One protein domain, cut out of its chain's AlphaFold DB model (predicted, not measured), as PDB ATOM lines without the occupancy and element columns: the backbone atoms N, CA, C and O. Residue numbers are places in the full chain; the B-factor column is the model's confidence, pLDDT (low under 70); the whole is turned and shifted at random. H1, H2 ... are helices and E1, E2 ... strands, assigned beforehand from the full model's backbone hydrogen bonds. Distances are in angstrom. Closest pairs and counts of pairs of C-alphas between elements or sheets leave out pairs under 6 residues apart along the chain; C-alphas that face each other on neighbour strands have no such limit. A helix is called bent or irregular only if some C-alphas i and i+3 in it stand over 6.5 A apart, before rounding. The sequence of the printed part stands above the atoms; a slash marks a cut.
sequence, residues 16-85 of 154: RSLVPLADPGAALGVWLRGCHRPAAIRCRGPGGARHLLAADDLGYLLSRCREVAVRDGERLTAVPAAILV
ATOM      1  N   ARG A  16     162.770 171.678 147.404       86.94
ATOM      2  CA  ARG A  16     162.923 172.710 146.370       86.94
ATOM      3  C   ARG A  16     161.995 173.904 146.615       86.94
ATOM      4  O   ARG A  16     162.397 175.027 146.330       86.94
ATOM      5  N   SER A  17     160.804 173.696 147.186       89.25
ATOM      6  CA  SER A  17     159.881 174.798 147.493       89.25
ATOM      7  C   SER A  17     160.343 175.661 148.670       89.25
ATOM      8  O   SER A  17     159.797 176.739 148.875       89.25
ATOM      9  N   LEU A  18     161.341 175.210 149.440       90.81
ATOM     10  CA  LEU A  18     161.932 175.962 150.551       90.81
ATOM     11  C   LEU A  18     163.120 176.821 150.116       90.81
ATOM     12  O   LEU A  18     163.504 177.737 150.834       90.81
ATOM     13  N   VAL A  19     163.697 176.554 148.940       89.31
ATOM     14  CA  VAL A  19     164.850 177.301 148.417       89.31
ATOM     15  C   VAL A  19     164.585 178.810 148.360       89.31
ATOM     16  O   VAL A  19     165.465 179.541 148.806       89.31
ATOM     17  N   PRO A  20     163.410 179.301 147.905       90.56
ATOM     18  CA  PRO A  20     163.119 180.735 147.889       90.56
ATOM     19  C   PRO A  20     163.144 181.398 149.271       90.56
ATOM     20  O   PRO A  20     163.435 182.586 149.342       90.56
ATOM     21  N   LEU A  21     162.883 180.636 150.341       90.62
ATOM     22  CA  LEU A  21     162.862 181.121 151.726       90.62
ATOM     23  C   LEU A  21     164.256 181.211 152.359       90.62
ATOM     24  O   LEU A  21     164.386 181.760 153.442       90.62
ATOM     25  N   ALA A  22     165.279 180.610 151.747       91.62
ATOM     26  CA  ALA A  22     166.624 180.593 152.311       91.62
ATOM     27  C   ALA A  22     167.433 181.803 151.840       91.62
ATOM     28  O   ALA A  22     167.585 182.001 150.633       91.62
ATOM     29  N   ASP A  23     168.014 182.548 152.774       88.19
ATOM     30  CA  ASP A  23     168.897 183.664 152.446       88.19
ATOM     31  C   ASP A  23     170.236 183.196 151.845       88.19
ATOM     32  O   ASP A  23     170.837 182.223 152.325       88.19
ATOM     33  N   PRO A  24     170.759 183.885 150.811       83.56
ATOM     34  CA  PRO A  24     172.117 183.656 150.330       83.56
ATOM     35  C   PRO A  24     173.139 183.865 151.458       83.56
ATOM     36  O   PRO A  24     173.169 184.909 152.103       83.56
ATOM     37  N   GLY A  25     173.993 182.867 151.700       83.12
ATOM     38  CA  GLY A  25     175.041 182.936 152.728       83.12
ATOM     39  C   GLY A  25     174.614 182.537 154.147       83.12
ATOM     40  O   GLY A  25     175.473 182.459 155.025       83.12
ATOM     41  N   ALA A  26     173.339 182.213 154.380       87.75
ATOM     42  CA  ALA A  26     172.865 181.652 155.644       87.75
ATOM     43  C   ALA A  26     172.246 180.260 155.447       87.75
ATOM     44  O   ALA A  26     171.748 179.911 154.376       87.75
ATOM     45  N   ALA A  27     172.292 179.440 156.499       93.25
ATOM     46  CA  ALA A  27     171.605 178.155 156.516       93.25
ATOM     47  C   ALA A  27     170.165 178.330 157.017       93.25
ATOM     48  O   ALA A  27     169.957 178.752 158.157       93.25
ATOM     49  N   LEU A  28     169.191 177.943 156.191       96.31
ATOM     50  CA  LEU A  28     167.796 177.804 156.599       96.31
ATOM     51  C   LEU A  28     167.605 176.443 157.273       96.31
ATOM     52  O   LEU A  28     167.826 175.395 156.658       96.31
ATOM     53  N   GLY A  29     167.172 176.451 158.529       96.94
ATOM     54  CA  GLY A  29     166.786 175.232 159.227       96.94
ATOM     55  C   GLY A  29     165.486 174.684 158.645       96.94
ATOM     56  O   GLY A  29     164.564 175.439 158.373       96.94
ATOM     57  N   VAL A  30     165.376 173.377 158.458       95.94
ATOM     58  CA  VAL A  30     164.176 172.721 157.936       95.94
ATOM     59  C   VAL A  30     163.699 171.718 158.973       95.94
ATOM     60  O   VAL A  30     164.256 170.626 159.099       95.94
ATOM     61  N   TRP A  31     162.671 172.096 159.737       94.12
ATOM     62  CA  TRP A  31     162.150 171.254 160.811       94.12
ATOM     63  C   TRP A  31     161.246 170.153 160.250       94.12
ATOM     64  O   TRP A  31     160.034 170.326 160.094       94.12
ATOM     65  N   LEU A  32     161.856 169.027 159.884       92.38
ATOM     66  CA  LEU A  32     161.247 167.978 159.072       92.38
ATOM     67  C   LEU A  32     160.940 166.733 159.906       92.38
ATOM     68  O   LEU A  32     161.829 166.136 160.511       92.38
ATOM     69  N   ARG A  33     159.680 166.290 159.878       89.25
ATOM     70  CA  ARG A  33     159.263 165.053 160.552       89.25
ATOM     71  C   ARG A  33     159.927 163.831 159.911       89.25
ATOM     72  O   ARG A  33     159.924 163.715 158.689       89.25
ATOM     73  N   GLY A  34     160.405 162.886 160.725       86.12
ATOM     74  CA  GLY A  34     160.980 161.626 160.229       86.12
ATOM     75  C   GLY A  34     162.404 161.770 159.686       86.12
ATOM     76  O   GLY A  34     162.948 160.842 159.096       86.12
ATOM     77  N   CYS A  35     163.029 162.929 159.891       85.81
ATOM     78  CA  CYS A  35     164.430 163.149 159.578       85.81
ATOM     79  C   CYS A  35     165.296 162.581 160.717       85.81
ATOM     80  O   CYS A  35     165.703 163.301 161.626       85.81
ATOM     81  N   HIS A  36     165.537 161.265 160.685       83.38
ATOM     82  CA  HIS A  36     166.259 160.542 161.745       83.38
ATOM     83  C   HIS A  36     167.696 161.031 161.960       83.38
ATOM     84  O   HIS A  36     168.239 160.895 163.054       83.38
ATOM     85  N   ARG A  37     168.328 161.576 160.915       89.44
ATOM     86  CA  ARG A  37     169.669 162.159 160.973       89.44
ATOM     87  C   ARG A  37     169.653 163.529 160.309       89.44
ATOM     88  O   ARG A  37     169.066 163.636 159.230       89.44
ATOM     89  N   PRO A  38     170.313 164.541 160.900       93.56
ATOM     90  CA  PRO A  38     170.444 165.837 160.261       93.56
ATOM     91  C   PRO A  38     171.078 165.723 158.871       93.56
ATOM     92  O   PRO A  38     172.047 164.986 158.685       93.56
ATOM     93  N   ALA A  39     170.550 166.471 157.908       93.12
ATOM     94  CA  ALA A  39     171.029 166.490 156.532       93.12
ATOM     95  C   ALA A  39     171.287 167.927 156.070       93.12
ATOM     96  O   ALA A  39     170.416 168.790 156.170       93.12
ATOM     97  N   ALA A  40     172.482 168.177 155.537       93.31
ATOM     98  CA  ALA A  40     172.843 169.451 154.932       93.31
ATOM     99  C   ALA A  40     172.701 169.362 153.410       93.31
ATOM    100  O   ALA A  40     173.238 168.455 152.778       93.31
ATOM    101  N   ILE A  41     171.988 170.314 152.817       92.19
ATOM    102  CA  ILE A  41     171.669 170.323 151.393       92.19
ATOM    103  C   ILE A  41     172.071 171.677 150.829       92.19
ATOM    104  O   ILE A  41     171.683 172.725 151.343       92.19
ATOM    105  N   ARG A  42     172.864 171.652 149.759       90.81
ATOM    106  CA  ARG A  42     173.247 172.853 149.017       90.81
ATOM    107  C   ARG A  42     172.427 172.922 147.743       90.81
ATOM    108  O   ARG A  42     172.500 172.026 146.907       90.81
ATOM    109  N   CYS A  43     171.678 174.001 147.590       86.19
ATOM    110  CA  CYS A  43     170.891 174.274 146.399       86.19
ATOM    111  C   CYS A  43     171.499 175.466 145.663       86.19
ATOM    112  O   CYS A  43     171.884 176.455 146.283       86.19
ATOM    113  N   ARG A  44     171.555 175.402 144.332       83.12
ATOM    114  CA  ARG A  44     171.789 176.599 143.519       83.12
ATOM    115  C   ARG A  44     170.449 177.278 143.273       83.12
ATOM    116  O   ARG A  44     169.496 176.613 142.872       83.12
ATOM    117  N   GLY A  45     170.378 178.578 143.529       71.38
ATOM    118  CA  GLY A  45     169.213 179.394 143.218       71.38
ATOM    119  C   GLY A  45     169.609 180.701 142.532       71.38
ATOM    120  O   GLY A  45     170.798 181.027 142.456       71.38
ATOM    121  N   PRO A  46     168.622 181.473 142.052       67.38
ATOM    122  CA  PRO A  46     168.849 182.851 141.640       67.38
ATOM    123  C   PRO A  46     169.455 183.628 142.820       67.38
ATOM    124  O   PRO A  46     168.908 183.603 143.930       67.38
ATOM    125  N   GLY A  47     170.615 184.250 142.601       75.69
ATOM    126  CA  GLY A  47     171.355 184.986 143.634       75.69
ATOM    127  C   GLY A  47     172.402 184.182 144.419       75.69
ATOM    128  O   GLY A  47     172.986 184.731 145.346       75.69
ATOM    129  N   GLY A  48     172.673 182.918 144.066       83.56
ATOM    130  CA  GLY A  48     173.822 182.166 144.591       83.56
ATOM    131  C   GLY A  48     173.485 180.820 145.238       83.56
ATOM    132  O   GLY A  48     172.396 180.263 145.072       83.56
ATOM    133  N   ALA A  49     174.467 180.261 145.950       86.50
ATOM    134  CA  ALA A  49     174.294 179.022 146.700       86.50
ATOM    135  C   ALA A  49     173.483 179.276 147.979       86.50
ATOM    136  O   ALA A  49     173.782 180.183 148.754       86.50
ATOM    137  N   ARG A  50     172.465 178.446 148.204       90.31
ATOM    138  CA  ARG A  50     171.614 178.454 149.397       90.31
ATOM    139  C   ARG A  50     171.799 177.149 150.158       90.31
ATOM    140  O   ARG A  50     171.978 176.088 149.553       90.31
ATOM    141  N   HIS A  51     171.763 177.232 151.481       93.69
ATOM    142  CA  HIS A  51     172.040 176.108 152.367       93.69
ATOM    143  C   HIS A  51     170.785 175.768 153.167       93.69
ATOM    144  O   HIS A  51     170.224 176.625 153.842       93.69
ATOM    145  N   LEU A  52     170.352 174.512 153.096       95.25
ATOM    146  CA  LEU A  52     169.271 173.976 153.915       95.25
ATOM    147  C   LEU A  52     169.861 172.976 154.909       95.25
ATOM    148  O   LEU A  52     170.680 172.138 154.530       95.25
ATOM    149  N   LEU A  53     169.430 173.043 156.164       96.12
ATOM    150  CA  LEU A  53     169.783 172.076 157.199       96.12
ATOM    151  C   LEU A  53     168.504 171.414 157.705       96.12
ATOM    152  O   LEU A  53     167.753 172.028 158.450       96.12
ATOM    153  N   ALA A  54     168.238 170.179 157.292       94.94
ATOM    154  CA  ALA A  54     167.055 169.436 157.708       94.94
ATOM    155  C   ALA A  54     167.333 168.602 158.960       94.94
ATOM    156  O   ALA A  54     168.349 167.916 159.017       94.94
ATOM    157  N   ALA A  55     166.435 168.649 159.944       94.06
ATOM    158  CA  ALA A  55     166.472 167.793 161.132       94.06
ATOM    159  C   ALA A  55     165.074 167.666 161.761       94.06
ATOM    160  O   ALA A  55     164.236 168.557 161.605       94.06
ATOM    161  N   ASP A  56     164.829 166.578 162.500       91.31
ATOM    162  CA  ASP A  56     163.604 166.418 163.307       91.31
ATOM    163  C   ASP A  56     163.717 167.125 164.674       91.31
ATOM    164  O   ASP A  56     162.719 167.539 165.271       91.31
ATOM    165  N   ASP A  57     164.947 167.330 165.153       89.38
ATOM    166  CA  ASP A  57     165.234 168.071 166.378       89.38
ATOM    167  C   ASP A  57     165.294 169.583 166.113       89.38
ATOM    168  O   ASP A  57     166.228 170.099 165.493       89.38
ATOM    169  N   LEU A  58     164.296 170.310 166.621       89.12
ATOM    170  CA  LEU A  58     164.267 171.765 166.532       89.12
ATOM    171  C   LEU A  58     165.369 172.416 167.376       89.12
ATOM    172  O   LEU A  58     165.911 173.428 166.954       89.12
ATOM    173  N   GLY A  59     165.749 171.850 168.525       88.06
ATOM    174  CA  GLY A  59     166.834 172.379 169.356       88.06
ATOM    175  C   GLY A  59     168.161 172.412 168.599       88.06
ATOM    176  O   GLY A  59     168.846 173.439 168.574       88.06
ATOM    177  N   TYR A  60     168.466 171.330 167.879       91.00
ATOM    178  CA  TYR A  60     169.603 171.270 166.963       91.00
ATOM    179  C   TYR A  60     169.569 172.393 165.912       91.00
ATOM    180  O   TYR A  60     170.578 173.076 165.721       91.00
ATOM    181  N   LEU A  61     168.418 172.633 165.271       94.12
ATOM    182  CA  LEU A  61     168.272 173.687 164.257       94.12
ATOM    183  C   LEU A  61     168.411 175.092 164.849       94.12
ATOM    184  O   LEU A  61     169.132 175.917 164.292       94.12
ATOM    185  N   LEU A  62     167.783 175.357 165.996       91.56
ATOM    186  CA  LEU A  62     167.828 176.663 166.662       91.56
ATOM    187  C   LEU A  62     169.253 177.069 167.064       91.56
ATOM    188  O   LEU A  62     169.558 178.255 167.106       91.56
ATOM    189  N   SER A  63     170.135 176.100 167.324       91.56
ATOM    190  CA  SER A  63     171.546 176.363 167.648       91.56
ATOM    191  C   SER A  63     172.439 176.671 166.435       91.56
ATOM    192  O   SER A  63     173.581 177.086 166.612       91.56
ATOM    193  N   ARG A  64     171.962 176.432 165.205       94.62
ATOM    194  CA  ARG A  64     172.784 176.464 163.974       94.62
ATOM    195  C   ARG A  64     172.222 177.345 162.866       94.62
ATOM    196  O   ARG A  64     172.957 177.719 161.955       94.62
ATOM    197  N   CYS A  65     170.939 177.667 162.930       95.56
ATOM    198  CA  CYS A  65     170.235 178.421 161.909       95.56
ATOM    199  C   CYS A  65     169.644 179.692 162.514       95.56
ATOM    200  O   CYS A  65     169.076 179.670 163.603       95.56
ATOM    201  N   ARG A  66     169.749 180.807 161.781       94.31
ATOM    202  CA  ARG A  66     169.105 182.074 162.169       94.31
ATOM    203  C   ARG A  66     167.600 182.034 161.951       94.31
ATOM    204  O   ARG A  66     166.861 182.677 162.690       94.31
ATOM    205  N   GLU A  67     167.162 181.248 160.977       95.81
ATOM    206  CA  GLU A  67     165.763 181.043 160.641       95.81
ATOM    207  C   GLU A  67     165.473 179.559 160.456       95.81
ATOM    208  O   GLU A  67     166.335 178.779 160.043       95.81
ATOM    209  N   VAL A  68     164.238 179.170 160.753       95.56
ATOM    210  CA  VAL A  68     163.755 177.807 160.574       95.56
ATOM    211  C   VAL A  68     162.453 177.843 159.787       95.56
ATOM    212  O   VAL A  68     161.506 178.539 160.150       95.56
ATOM    213  N   ALA A  69     162.401 177.063 158.713       94.81
ATOM    214  CA  ALA A  69     161.188 176.771 157.982       94.81
ATOM    215  C   ALA A  69     160.247 175.949 158.866       94.81
ATOM    216  O   ALA A  69     160.594 174.859 159.335       94.81
ATOM    217  N   VAL A  70     159.039 176.469 159.055       91.50
ATOM    218  CA  VAL A  70     157.950 175.822 159.785       91.50
ATOM    219  C   VAL A  70     156.700 175.775 158.918       91.50
ATOM    220  O   VAL A  70     156.552 176.518 157.944       91.50
ATOM    221  N   ARG A  71     155.779 174.888 159.289       89.38
ATOM    222  CA  ARG A  71     154.450 174.820 158.693       89.38
ATOM    223  C   ARG A  71     153.451 175.610 159.535       89.38
ATOM    224  O   ARG A  71     153.320 175.361 160.734       89.38
ATOM    225  N   ASP A  72     152.722 176.497 158.869       83.19
ATOM    226  CA  ASP A  72     151.593 177.260 159.392       83.19
ATOM    227  C   ASP A  72     150.317 176.884 158.630       83.19
ATOM    228  O   ASP A  72     150.074 177.338 157.509       83.19
ATOM    229  N   GLY A  73     149.536 175.960 159.192       80.56
ATOM    230  CA  GLY A  73     148.454 175.306 158.454       80.56
ATOM    231  C   GLY A  73     148.995 174.543 157.239       80.56
ATOM    232  O   GLY A  73     149.670 173.522 157.397       80.56
ATOM    233  N   GLU A  74     148.708 175.043 156.038       81.44
ATOM    234  CA  GLU A  74     149.222 174.512 154.761       81.44
ATOM    235  C   GLU A  74     150.325 175.397 154.144       81.44
ATOM    236  O   GLU A  74     150.915 175.038 153.128       81.44
ATOM    237  N   ARG A  75     150.653 176.541 154.761       86.25
ATOM    238  CA  ARG A  75     151.717 177.437 154.291       86.25
ATOM    239  C   ARG A  75     153.062 177.063 154.909       86.25
ATOM    240  O   ARG A  75     153.141 176.654 156.067       86.25
ATOM    241  N   LEU A  76     154.124 177.231 154.130       90.19
ATOM    242  CA  LEU A  76     155.510 177.093 154.572       90.19
ATOM    243  C   LEU A  76     156.098 178.490 154.723       90.19
ATOM    244  O   LEU A  76     155.928 179.324 153.837       90.19
ATOM    245  N   THR A  77     156.773 178.746 155.835       91.75
ATOM    246  CA  THR A  77     157.359 180.060 156.106       91.75
ATOM    247  C   THR A  77     158.632 179.933 156.928       91.75
ATOM    248  O   THR A  77     158.753 179.008 157.733       91.75
ATOM    249  N   ALA A  78     159.580 180.843 156.709       93.38
ATOM    250  CA  ALA A  78     160.775 180.973 157.530       93.38
ATOM    251  C   ALA A  78     160.457 181.828 158.761       93.38
ATOM    252  O   ALA A  78     159.818 182.876 158.662       93.38
ATOM    253  N   VAL A  79     160.862 181.352 159.935       92.12
ATOM    254  CA  VAL A  79     160.683 182.067 161.199       92.12
ATOM    255  C   VAL A  79     162.036 182.257 161.863       92.12
ATOM    256  O   VAL A  79     162.768 181.272 162.006       92.12
ATOM    257  N   PRO A  80     162.356 183.472 162.340       92.62
ATOM    258  CA  PRO A  80     163.547 183.709 163.138       92.62
ATOM    259  C   PRO A  80     163.638 182.753 164.331       92.62
ATOM    260  O   PRO A  80     162.695 182.610 165.115       92.62
ATOM    261  N   ALA A  81     164.803 182.135 164.512       91.62
ATOM    262  CA  ALA A  81     165.069 181.209 165.608       91.62
ATOM    263  C   ALA A  81     164.818 181.864 166.975       91.62
ATOM    264  O   ALA A  81     164.239 181.237 167.857       91.62
ATOM    265  N   ALA A  82     165.149 183.151 167.125       88.75
ATOM    266  CA  ALA A  82     164.874 183.923 168.339       88.75
ATOM    267  C   ALA A  82     163.376 183.961 168.699       88.75
ATOM    268  O   ALA A  82     163.013 183.820 169.866       88.75
ATOM    269  N   ILE A  83     162.493 184.077 167.700       87.69
ATOM    270  CA  ILE A  83     161.039 184.051 167.912       87.69
ATOM    271  C   ILE A  83     160.593 182.650 168.347       87.69
ATOM    272  O   ILE A  83     159.831 182.516 169.303       87.69
ATOM    273  N   LEU A  84     161.105 181.598 167.697       87.12
ATOM    274  CA  LEU A  84     160.794 180.209 168.055       87.12
ATOM    275  C   LEU A  84     161.270 179.844 169.466       87.12
ATOM    276  O   LEU A  84     160.575 179.110 170.170       87.12
ATOM    277  N   VAL A  85     162.417 180.371 169.901       85.94
ATOM    278  CA  VAL A  85     162.904 180.230 171.282       85.94
ATOM    279  C   VAL A  85     161.922 180.871 172.263       85.94
ATOM    280  O   VAL A  85     161.579 180.243 173.263       85.94
TER     281      VAL A  85
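AT A GLANCE: This is residues 16 to 85 of the 154 residues of an uncharacterized protein of Gemmatimonadales bacterium (UniProt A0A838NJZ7). A strongly twisted sheet of five strands curls round one short helix, H1, which lies in its hollow. Strand E1 runs through the middle of the sheet, with the hairpin E2 and E3 on one side of it and the hairpin E4 and E5 on the other; short helix H2 packs on E1 on the outside of the curl, and H3 follows at the end of E5. The printed part has 70 residues, with three named helices and five named strands in the order H1, E1, E2, E3, H2, E4, E5, H3, a mixed class of helices and strands. The sheet is mixed, in the order E2, E3, E1, E4, E5. The whole is compact, with a radius of gyration of the C-alphas of 11.2 A and spans of 28 by 25 by 22 A.

IN THESE COORDINATES: H1 is residues 16 to 21, 10.0 A long, from C-alpha 16 at (162.923, 172.710, 146.370); it is only just irregular, with C-alphas 17 and 20 6.8 A apart. E1 is residues 27 to 31, 12.5 A. E2, residues 39 to 45, spans 18.6 A, and E3, residues 48 to 55, spans 23.1 A, ending at C-alpha 55 at (166.472, 167.793, 161.132). H2 is residues 58 to 62, 6.1 A. E4 is residues 67 to 72, 14.7 A, and E5 is residues 75 to 80, 16.0 A. H3 is residues 81 to 85, 6.2 A, ending at C-alpha 85 at (162.904, 180.230, 171.282).

HOW THE PARTS SIT: E1 is parallel to E3 at 31 degrees, with N 30 and O 53 2.7 A apart, within hydrogen-bond range. E1 is parallel to E4 at 34 degrees, with N 69 and O 29 at 2.7 A. The hairpin E2 and E3 is antiparallel at 155 degrees, with N 41 and O 52 at 2.8 A. The hairpin E4 and E5 is antiparallel at 147 degrees, with N 72 and O 75 at 2.8 A. E2 and E5 are the edge strands. H1 is on the sheet, which curls round it; its closest C-alphas to E5 are those of Leu 21 and Ala 78, 6.2 A apart, and to E3 those of Val 19 and Arg 50, 6.9 A apart. H2 is on the sheet over E1, at a height over the sheet of 7.6 A; the closest C-alphas of the two are those of Gly 29 and Leu 61, 5.5 A apart. E3, H2 and E4 form a split strand-helix-strand unit, two strands running the same way with E1 between them, and its crossover is right-handed. H3 only grazes the sheet with residues 81 to 84. H2 and H3 only just touch, with 3 pairs of C-alphas within 8 A, the closest those of Leu 62 and Ala 81 at 5.4 A. H1 is apart from H2 and H3. Every O i to N i+4 pair is within hydrogen-bond range in H2 and H3, but 0 of 2 in H1, where 2 of 3 O i to N i+3 pairs are.

THE WHOLE: The two C-alphas farthest apart, those of His 36 and Gly 47, are 30.8 A apart. The printed part has no cut. No link is long; E1 to E2, with 7 residues, is short, and the others are tight. Mean pLDDT of the printed part is 89.5, and Pro 46 is the one printed residue under 70.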